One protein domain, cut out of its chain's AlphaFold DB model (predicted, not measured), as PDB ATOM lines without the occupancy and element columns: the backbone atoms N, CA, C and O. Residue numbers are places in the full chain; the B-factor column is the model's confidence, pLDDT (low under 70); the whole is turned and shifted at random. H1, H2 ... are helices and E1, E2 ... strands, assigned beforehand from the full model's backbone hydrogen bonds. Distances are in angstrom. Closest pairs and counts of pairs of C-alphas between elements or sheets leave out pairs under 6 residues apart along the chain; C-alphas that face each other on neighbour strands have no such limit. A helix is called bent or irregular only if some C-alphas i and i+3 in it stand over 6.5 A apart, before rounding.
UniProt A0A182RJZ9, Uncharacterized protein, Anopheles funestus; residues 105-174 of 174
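What this domain is: This is residues 105 to 174 of the 174 residues of an uncharacterized protein of Anopheles funestus (UniProt A0A182RJZ9). A bent two-stranded hairpin, E1 and E2, stands beside one short helix, H1, in a loose fold with long stretches that belong to no named element. Before H1, residues 105 to 124 make a long arm with a small turn at residues 112 to 120; between H1 and E1, residues 134 to 142 stick out as a loop at the opposite end of the model, and after E2 the last residues fold back beside that strand. The printed part has 70 residues with one named helix and two named strands, in the order H1, E1, E2, and the sheet has the order E1 - E2, antiparallel. The class is mixed, helices and strands, with 28 residues, under half, in named elements. The whole is loose, with a radius of gyration of the C-alphas of 13.9 A, and spans 40 by 29 by 22 A.

Where its parts are: The printed part begins at Val 105, with its C-alpha at (265.261, 229.882, 159.614), and residues 105 to 124 hold no named element. H1 is residues 125 to 133, 12.4 A from first to last C-alpha, and C-alpha 125 is at (277.670, 225.408, 168.365). E1 is residues 145 to 154, 18.6 A long, and bends by 109 degrees at residue 151. E2 is residues 157 to 165, 21.1 A long, bends by 74 degrees at residue 161, and ends with C-alpha 165 at (288.097, 223.284, 169.879).

How they stand to each other: E1 and E2 are a hairpin of antiparallel neighbour strands, with 163 degrees between their directions. The C-alphas of Leu 145 and Leu 165 face each other at 4.8 A, and those of Ser 154 and Gln 157 at 5.2 A. N 146 and O 164, 2.8 A apart, and N 150 and O 159, 3.0 A apart, are within hydrogen-bond range. H1 and E2 have one pair of C-alphas within 8 A, the closest, those of Val 125 and Met 163, at 7.8 A; their centres are 13.9 A apart. In H1, every O i to N i+4 pair is within hydrogen-bond range. Outside the named strands, residues 112 to 113 pair antiparallel with residues 119 to 120.

The domain as a whole: The C-alphas of Gly 116 and Ala 139, the two farthest apart, are 41.8 A from each other. Residues 134 to 142 stand free, as do residues 152 to 157, of which 152 to 154 belong to E1. The link from H1 to E1, with 11 residues, is long; that from E1 to E2, with 2 residues, is tight. The printed part has no cut and ends at Met 174, the chain's last residue. The mean pLDDT of the printed part is 79.1; under 70 are residues 105 to 110, residue 115 and residues 150 to 160.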
ATOM      1  N   VAL A 105     265.084 229.462 158.211       59.38
ATOM      2  CA  VAL A 105     265.261 229.882 159.614       59.38
ATOM      3  C   VAL A 105     265.443 228.675 160.551       59.38
ATOM      4  O   VAL A 105     265.989 228.798 161.635       59.38
ATOM      5  N   ASN A 106     265.057 227.474 160.096       62.22
ATOM      6  CA  ASN A 106     265.040 226.233 160.882       62.22
ATOM      7  C   ASN A 106     266.013 225.171 160.337       62.22
ATOM      8  O   ASN A 106     265.666 223.993 160.236       62.22
ATOM      9  N   VAL A 107     267.227 225.571 159.945       63.22
ATOM     10  CA  VAL A 107     268.242 224.645 159.393       63.22
ATOM     11  C   VAL A 107     268.699 223.557 160.375       63.22
ATOM     12  O   VAL A 107     269.262 222.553 159.947       63.22
ATOM     13  N   SER A 108     268.424 223.712 161.674       61.84
ATOM     14  CA  SER A 108     268.836 222.769 162.720       61.84
ATOM     15  C   SER A 108     267.911 221.585 162.954       61.84
ATOM     16  O   SER A 108     268.299 220.612 163.606       61.84
ATOM     17  N   GLN A 109     266.703 221.625 162.393       65.44
ATOM     18  CA  GLN A 109     265.680 220.621 162.677       65.44
ATOM     19  C   GLN A 109     265.755 219.396 161.761       65.44
ATOM     20  O   GLN A 109     265.157 218.369 162.078       65.44
ATOM     21  N   GLN A 110     266.439 219.484 160.614       68.56
ATOM     22  CA  GLN A 110     266.406 218.434 159.592       68.56
ATOM     23  C   GLN A 110     267.755 218.276 158.892       68.56
ATOM     24  O   GLN A 110     268.457 219.249 158.630       68.56
ATOM     25  N   ILE A 111     268.093 217.030 158.560       77.81
ATOM     26  CA  ILE A 111     269.197 216.715 157.654       77.81
ATOM     27  C   ILE A 111     268.738 217.065 156.235       77.81
ATOM     28  O   ILE A 111     267.753 216.510 155.746       77.81
ATOM     29  N   VAL A 112     269.442 217.980 155.573       74.56
ATOM     30  CA  VAL A 112     269.086 218.491 154.244       74.56
ATOM     31  C   VAL A 112     270.019 217.893 153.196       74.56
ATOM     32  O   VAL A 112     271.236 217.932 153.342       74.56
ATOM     33  N   ALA A 113     269.466 217.340 152.117       78.06
ATOM     34  CA  ALA A 113     270.273 216.888 150.986       78.06
ATOM     35  C   ALA A 113     270.908 218.089 150.270       78.06
ATOM     36  O   ALA A 113     270.219 219.059 149.944       78.06
ATOM     37  N   VAL A 114     272.211 218.014 149.998       76.12
ATOM     38  CA  VAL A 114     272.930 219.072 149.278       76.12
ATOM     39  C   VAL A 114     272.891 218.776 147.773       76.12
ATOM     40  O   VAL A 114     273.178 217.645 147.363       76.12
ATOM     41  N   PRO A 115     272.537 219.752 146.912       64.75
ATOM     42  CA  PRO A 115     272.648 219.589 145.465       64.75
ATOM     43  C   PRO A 115     274.089 219.245 145.065       64.75
ATOM     44  O   PRO A 115     275.020 219.951 145.434       64.75
ATOM     45  N   GLY A 116     274.274 218.161 144.309       75.94
ATOM     46  CA  GLY A 116     275.606 217.615 144.001       75.94
ATOM     47  C   GLY A 116     276.023 216.431 144.882       75.94
ATOM     48  O   GLY A 116     277.049 215.813 144.608       75.94
ATOM     49  N   GLY A 117     275.196 216.055 145.863       77.12
ATOM     50  CA  GLY A 117     275.390 214.885 146.715       77.12
ATOM     51  C   GLY A 117     275.769 215.250 148.149       77.12
ATOM     52  O   GLY A 117     276.216 216.354 148.437       77.12
ATOM     53  N   GLY A 118     275.582 214.293 149.057       82.50
ATOM     54  CA  GLY A 118     275.810 214.488 150.487       82.50
ATOM     55  C   GLY A 118     274.596 215.032 151.239       82.50
ATOM     56  O   GLY A 118     273.522 215.282 150.684       82.50
ATOM     57  N   GLN A 119     274.773 215.158 152.547       80.19
ATOM     58  CA  GLN A 119     273.759 215.599 153.493       80.19
ATOM     59  C   GLN A 119     274.387 216.637 154.423       80.19
ATOM     60  O   GLN A 119     275.511 216.451 154.884       80.19
ATOM     61  N   MET A 120     273.664 217.721 154.680       71.81
ATOM     62  CA  MET A 120     274.046 218.788 155.597       71.81
ATOM     63  C   MET A 120     273.164 218.722 156.837       71.81
ATOM     64  O   MET A 120     271.948 218.557 156.738       71.81
ATOM     65  N   TRP A 121     273.774 218.896 158.002       75.88
ATOM     66  CA  TRP A 121     273.069 219.026 159.267       75.88
ATOM     67  C   TRP A 121     273.769 220.079 160.116       75.88
ATOM     68  O   TRP A 121     274.964 219.963 160.366       75.88
ATOM     69  N   TYR A 122     273.039 221.117 160.524       74.44
ATOM     70  CA  TYR A 122     273.593 222.228 161.295       74.44
ATOM     71  C   TYR A 122     272.910 222.314 162.658       74.44
ATOM     72  O   TYR A 122     271.830 222.874 162.769       74.44
ATOM     73  N   GLN A 123     273.512 221.769 163.712       75.75
ATOM     74  CA  GLN A 123     272.911 221.798 165.055       75.75
ATOM     75  C   GLN A 123     273.217 223.079 165.845       75.75
ATOM     76  O   GLN A 123     272.653 223.278 166.915       75.75
ATOM     77  N   GLY A 124     274.067 223.965 165.321       79.69
ATOM     78  CA  GLY A 124     274.599 225.098 166.076       79.69
ATOM     79  C   GLY A 124     275.668 224.677 167.094       79.69
ATOM     80  O   GLY A 124     275.775 223.515 167.482       79.69
ATOM     81  N   VAL A 125     276.481 225.645 167.523       83.00
ATOM     82  CA  VAL A 125     277.670 225.408 168.365       83.00
ATOM     83  C   VAL A 125     277.313 224.779 169.715       83.00
ATOM     84  O   VAL A 125     277.920 223.787 170.115       83.00
ATOM     85  N   GLU A 126     276.309 225.325 170.402       84.25
ATOM     86  CA  GLU A 126     275.909 224.873 171.738       84.25
ATOM     87  C   GLU A 126     275.452 223.409 171.740       84.25
ATOM     88  O   GLU A 126     275.965 222.611 172.523       84.25
ATOM     89  N   CYS A 127     274.540 223.029 170.834       84.88
ATOM     90  CA  CYS A 127     274.056 221.648 170.744       84.88
ATOM     91  C   CYS A 127     275.188 220.673 170.419       84.88
ATOM     92  O   CYS A 127     275.254 219.600 171.018       84.88
ATOM     93  N   CYS A 128     276.095 221.043 169.510       87.12
ATOM     94  CA  CYS A 128     277.256 220.223 169.177       87.12
ATOM     95  C   CYS A 128     278.132 219.950 170.417       87.12
ATOM     96  O   CYS A 128     278.468 218.795 170.697       87.12
ATOM     97  N   LEU A 129     278.433 220.985 171.209       88.38
ATOM     98  CA  LEU A 129     279.230 220.851 172.434       88.38
ATOM     99  C   LEU A 129     278.496 220.057 173.524       88.38
ATOM    100  O   LEU A 129     279.070 219.126 174.090       88.38
ATOM    101  N   GLN A 130     277.223 220.369 173.786       88.25
ATOM    102  CA  GLN A 130     276.403 219.635 174.758       88.25
ATOM    103  C   GLN A 130     276.292 218.154 174.391       88.25
ATOM    104  O   GLN A 130     276.393 217.293 175.263       88.25
ATOM    105  N   HIS A 131     276.121 217.840 173.104       87.69
ATOM    106  CA  HIS A 131     276.051 216.461 172.636       87.69
ATOM    107  C   HIS A 131     277.372 215.720 172.848       87.69
ATOM    108  O   HIS A 131     277.367 214.600 173.365       87.69
ATOM    109  N   TYR A 132     278.497 216.337 172.472       90.06
ATOM    110  CA  TYR A 132     279.818 215.725 172.599       90.06
ATOM    111  C   TYR A 132     280.197 215.475 174.067       90.06
ATOM    112  O   TYR A 132     280.642 214.381 174.420       90.06
ATOM    113  N   PHE A 133     279.953 216.451 174.944       90.00
ATOM    114  CA  PHE A 133     280.304 216.372 176.364       90.00
ATOM    115  C   PHE A 133     279.200 215.792 177.260       90.00
ATOM    116  O   PHE A 133     279.374 215.733 178.471       90.00
ATOM    117  N   ARG A 134     278.091 215.279 176.705       91.69
ATOM    118  CA  ARG A 134     276.928 214.803 177.488       91.69
ATOM    119  C   ARG A 134     277.250 213.784 178.591       91.69
ATOM    120  O   ARG A 134     276.523 213.691 179.571       91.69
ATOM    121  N   ASN A 135     278.310 212.994 178.402       91.56
ATOM    122  CA  ASN A 135     278.746 211.937 179.322       91.56
ATOM    123  C   ASN A 135     280.134 212.215 179.921       91.56
ATOM    124  O   ASN A 135     280.728 211.324 180.528       91.56
ATOM    125  N   THR A 136     280.665 213.420 179.721       88.25
ATOM    126  CA  THR A 136     282.019 213.800 180.116       88.25
ATOM    127  C   THR A 136     281.928 214.992 181.048       88.25
ATOM    128  O   THR A 136     281.310 216.000 180.723       88.25
ATOM    129  N   PHE A 137     282.561 214.892 182.212       85.44
ATOM    130  CA  PHE A 137     282.718 216.052 183.075       85.44
ATOM    131  C   PHE A 137     283.785 216.975 182.479       85.44
ATOM    132  O   PHE A 137     284.923 216.551 182.281       85.44
ATOM    133  N   VAL A 138     283.396 218.213 182.192       84.31
ATOM    134  CA  VAL A 138     284.273 219.285 181.714       84.31
ATOM    135  C   VAL A 138     284.451 220.261 182.872       84.31
ATOM    136  O   VAL A 138     283.460 220.712 183.445       84.31
ATOM    137  N   ALA A 139     285.700 220.538 183.245       83.88
ATOM    138  CA  ALA A 139     286.028 221.459 184.338       83.88
ATOM    139  C   ALA A 139     286.290 222.890 183.834       83.88
ATOM    140  O   ALA A 139     286.408 223.822 184.624       83.88
ATOM    141  N   GLU A 140     286.420 223.045 182.521       85.31
ATOM    142  CA  GLU A 140     286.688 224.285 181.820       85.31
ATOM    143  C   GLU A 140     285.461 225.209 181.836       85.31
ATOM    144  O   GLU A 140     284.360 224.817 181.455       85.31
ATOM    145  N   GLU A 141     285.663 226.465 182.239       83.88
ATOM    146  CA  GLU A 141     284.608 227.492 182.268       83.88
ATOM    147  C   GLU A 141     284.383 228.154 180.898       83.88
ATOM    148  O   GLU A 141     283.339 228.758 180.659       83.88
ATOM    149  N   ALA A 142     285.357 228.041 179.990       88.00
ATOM    150  CA  ALA A 142     285.307 228.622 178.656       88.00
ATOM    151  C   ALA A 142     286.036 227.743 177.634       88.00
ATOM    152  O   ALA A 142     287.042 227.099 177.940       88.00
ATOM    153  N   PHE A 143     285.544 227.768 176.396       89.25
ATOM    154  CA  PHE A 143     286.168 227.096 175.264       89.25
ATOM    155  C   PHE A 143     286.714 228.106 174.260       89.25
ATOM    156  O   PHE A 143     286.033 229.056 173.878       89.25
ATOM    157  N   GLU A 144     287.922 227.844 173.773       92.44
ATOM    158  CA  GLU A 144     288.491 228.545 172.627       92.44
ATOM    159  C   GLU A 144     288.127 227.796 171.342       92.44
ATOM    160  O   GLU A 144     288.346 226.584 171.231       92.44
ATOM    161  N   LEU A 145     287.565 228.515 170.368       90.25
ATOM    162  CA  LEU A 145     287.056 227.946 169.122       90.25
ATOM    163  C   LEU A 145     287.847 228.463 167.923       90.25
ATOM    164  O   LEU A 145     287.993 229.666 167.724       90.25
ATOM    165  N   ASN A 146     288.278 227.537 167.075       90.62
ATOM    166  CA  ASN A 146     288.674 227.827 165.708       90.62
ATOM    167  C   ASN A 146     287.426 227.716 164.828       90.62
ATOM    168  O   ASN A 146     286.845 226.634 164.726       90.62
ATOM    169  N   LEU A 147     287.024 228.816 164.193       87.31
ATOM    170  CA  LEU A 147     285.884 228.851 163.278       87.31
ATOM    171  C   LEU A 147     286.371 229.003 161.837       87.31
ATOM    172  O   LEU A 147     287.107 229.935 161.515       87.31
ATOM    173  N   SER A 148     285.931 228.099 160.967       85.81
ATOM    174  CA  SER A 148     286.006 228.286 159.519       85.81
ATOM    175  C   SER A 148     284.714 228.939 159.057       85.81
ATOM    176  O   SER A 148     283.629 228.444 159.356       85.81
ATOM    177  N   THR A 149     284.821 230.059 158.352       79.94
ATOM    178  CA  THR A 149     283.674 230.896 157.989       79.94
ATOM    179  C   THR A 149     283.559 231.019 156.479       79.94
ATOM    180  O   THR A 149     284.570 231.309 155.836       79.94
ATOM    181  N   ASP A 150     282.352 230.870 155.927       68.75
ATOM    182  CA  ASP A 150     282.078 231.220 154.527       68.75
ATOM    183  C   ASP A 150     281.605 232.669 154.406       68.75
ATOM    184  O   ASP A 150     280.850 233.166 155.247       68.75
ATOM    185  N   GLY A 151     281.963 233.312 153.298       65.38
ATOM    186  CA  GLY A 151     281.376 234.581 152.881       65.38
ATOM    187  C   GLY A 151     281.919 235.854 153.544       65.38
ATOM    188  O   GLY A 151     283.018 235.914 154.097       65.38
ATOM    189  N   ILE A 152     281.145 236.932 153.377       55.03
ATOM    190  CA  ILE A 152     281.526 238.310 153.712       55.03
ATOM    191  C   ILE A 152     281.601 238.474 155.229       55.03
ATOM    192  O   ILE A 152     280.597 238.363 155.925       55.03
ATOM    193  N   ARG A 153     282.791 238.824 155.717       57.28
ATOM    194  CA  ARG A 153     283.046 239.195 157.109       57.28
ATOM    195  C   ARG A 153     282.501 240.600 157.366       57.28
ATOM    196  O   ARG A 153     283.204 241.581 157.145       57.28
ATOM    197  N   SER A 154     281.254 240.704 157.815       64.25
ATOM    198  CA  SER A 154     280.803 241.899 158.538       64.25
ATOM    199  C   SER A 154     280.894 241.624 160.046       64.25
ATOM    200  O   SER A 154     280.828 240.458 160.441       64.25
ATOM    201  N   PRO A 155     281.011 242.654 160.903       59.38
ATOM    202  CA  PRO A 155     280.987 242.479 162.361       59.38
ATOM    203  C   PRO A 155     279.736 241.753 162.886       59.38
ATOM    204  O   PRO A 155     279.736 241.282 164.014       59.38
ATOM    205  N   ILE A 156     278.684 241.671 162.066       54.91
ATOM    206  CA  ILE A 156     277.331 241.264 162.456       54.91
ATOM    207  C   ILE A 156     276.876 240.001 161.698       54.91
ATOM    208  O   ILE A 156     275.830 239.437 161.997       54.91
ATOM    209  N   GLN A 157     277.615 239.548 160.677       58.72
ATOM    210  CA  GLN A 157     277.223 238.399 159.854       58.72
ATOM    211  C   GLN A 157     278.433 237.510 159.589       58.72
ATOM    212  O   GLN A 157     279.241 237.774 158.699       58.72
ATOM    213  N   MET A 158     278.535 236.444 160.377       63.59
ATOM    214  CA  MET A 158     279.493 235.361 160.196       63.59
ATOM    215  C   MET A 158     278.714 234.063 159.982       63.59
ATOM    216  O   MET A 158     277.822 233.745 160.763       63.59
ATOM    217  N   TRP A 159     279.066 233.308 158.941       68.81
ATOM    218  CA  TRP A 159     278.506 231.981 158.685       68.81
ATOM    219  C   TRP A 159     279.563 230.929 159.021       68.81
ATOM    220  O   TRP A 159     280.378 230.594 158.155       68.81
ATOM    221  N   PRO A 160     279.628 230.443 160.275       68.56
ATOM    222  CA  PRO A 160     280.535 229.358 160.614       68.56
ATOM    223  C   PRO A 160     280.101 228.086 159.873       68.56
ATOM    224  O   PRO A 160     278.966 227.635 160.016       68.56
ATOM    225  N   ILE A 161     281.009 227.533 159.070       74.12
ATOM    226  CA  ILE A 161     280.829 226.266 158.348       74.12
ATOM    227  C   ILE A 161     281.367 225.107 159.181       74.12
ATOM    228  O   ILE A 161     280.753 224.050 159.221       74.12
ATOM    229  N   LEU A 162     282.533 225.311 159.803       84.69
ATOM    230  CA  LEU A 162     283.232 224.303 160.595       84.69
ATOM    231  C   LEU A 162     283.747 224.927 161.884       84.69
ATOM    232  O   LEU A 162     284.164 226.091 161.907       84.69
ATOM    233  N   MET A 163     283.779 224.124 162.936       89.25
ATOM    234  CA  MET A 163     284.274 224.499 164.246       89.25
ATOM    235  C   MET A 163     285.209 223.425 164.796       89.25
ATOM    236  O   MET A 163     284.931 222.229 164.743       89.25
ATOM    237  N   GLN A 164     286.304 223.861 165.413       92.50
ATOM    238  CA  GLN A 164     287.189 222.991 166.178       92.50
ATOM    239  C   GLN A 164     287.519 223.633 167.525       92.50
ATOM    240  O   GLN A 164     287.766 224.834 167.600       92.50
ATOM    241  N   LEU A 165     287.584 222.830 168.587       91.69
ATOM    242  CA  LEU A 165     288.097 223.284 169.879       91.69
ATOM    243  C   LEU A 165     289.618 223.461 169.803       91.69
ATOM    244  O   LEU A 165     290.346 222.502 169.540       91.69
ATOM    245  N   HIS A 166     290.094 224.686 170.039       90.12
ATOM    246  CA  HIS A 166     291.487 225.083 169.816       90.12
ATOM    247  C   HIS A 166     292.473 224.231 170.627       90.12
ATOM    248  O   HIS A 166     293.399 223.645 170.071       90.12
ATOM    249  N   ASN A 167     292.212 224.076 171.927       90.06
ATOM    250  CA  ASN A 167     293.088 223.356 172.856       90.06
ATOM    251  C   ASN A 167     292.746 221.865 173.014       90.06
ATOM    252  O   ASN A 167     293.294 221.194 173.886       90.06
ATOM    253  N   MET A 168     291.845 221.324 172.186       89.44
ATOM    254  CA  MET A 168     291.398 219.931 172.279       89.44
ATOM    255  C   MET A 168     291.412 219.239 170.908       89.44
ATOM    256  O   MET A 168     290.359 218.964 170.335       89.44
ATOM    257  N   PRO A 169     292.603 218.900 170.378       85.31
ATOM    258  CA  PRO A 169     292.742 218.304 169.047       85.31
ATOM    259  C   PRO A 169     292.171 216.882 168.934       85.31
ATOM    260  O   PRO A 169     292.038 216.364 167.830       85.31
ATOM    261  N   SER A 170     291.858 216.228 170.058       88.12
ATOM    262  CA  SER A 170     291.190 214.922 170.086       88.12
ATOM    263  C   SER A 170     289.685 215.009 169.829       88.12
ATOM    264  O   SER A 170     289.076 213.994 169.489       88.12
ATOM    265  N   VAL A 171     289.081 216.192 169.989       88.62
ATOM    266  CA  VAL A 171     287.674 216.419 169.656       88.62
ATOM    267  C   VAL A 171     287.569 216.564 168.137       88.62
ATOM    268  O   VAL A 171     288.333 217.337 167.554       88.62
ATOM    269  N   PRO A 172     286.662 215.827 167.471       88.94
ATOM    270  CA  PRO A 172     286.484 215.952 166.032       88.94
ATOM    271  C   PRO A 172     286.067 217.376 165.647       88.94
ATOM    272  O   PRO A 172     285.408 218.077 166.414       88.94
ATOM    273  N   VAL A 173     286.431 217.778 164.428       88.00
ATOM    274  CA  VAL A 173     285.873 218.983 163.799       88.00
ATOM    275  C   VAL A 173     284.364 218.783 163.648       88.00
ATOM    276  O   VAL A 173     283.929 217.724 163.183       88.00
ATOM    277  N   MET A 174     283.598 219.783 164.080       81.88
ATOM    278  CA  MET A 174     282.133 219.816 164.063       81.88
ATOM    279  C   MET A 174     281.611 220.787 163.015       81.88
ATOM    280  O   MET A 174     282.310 221.787 162.731       81.88
TER     281      MET A 174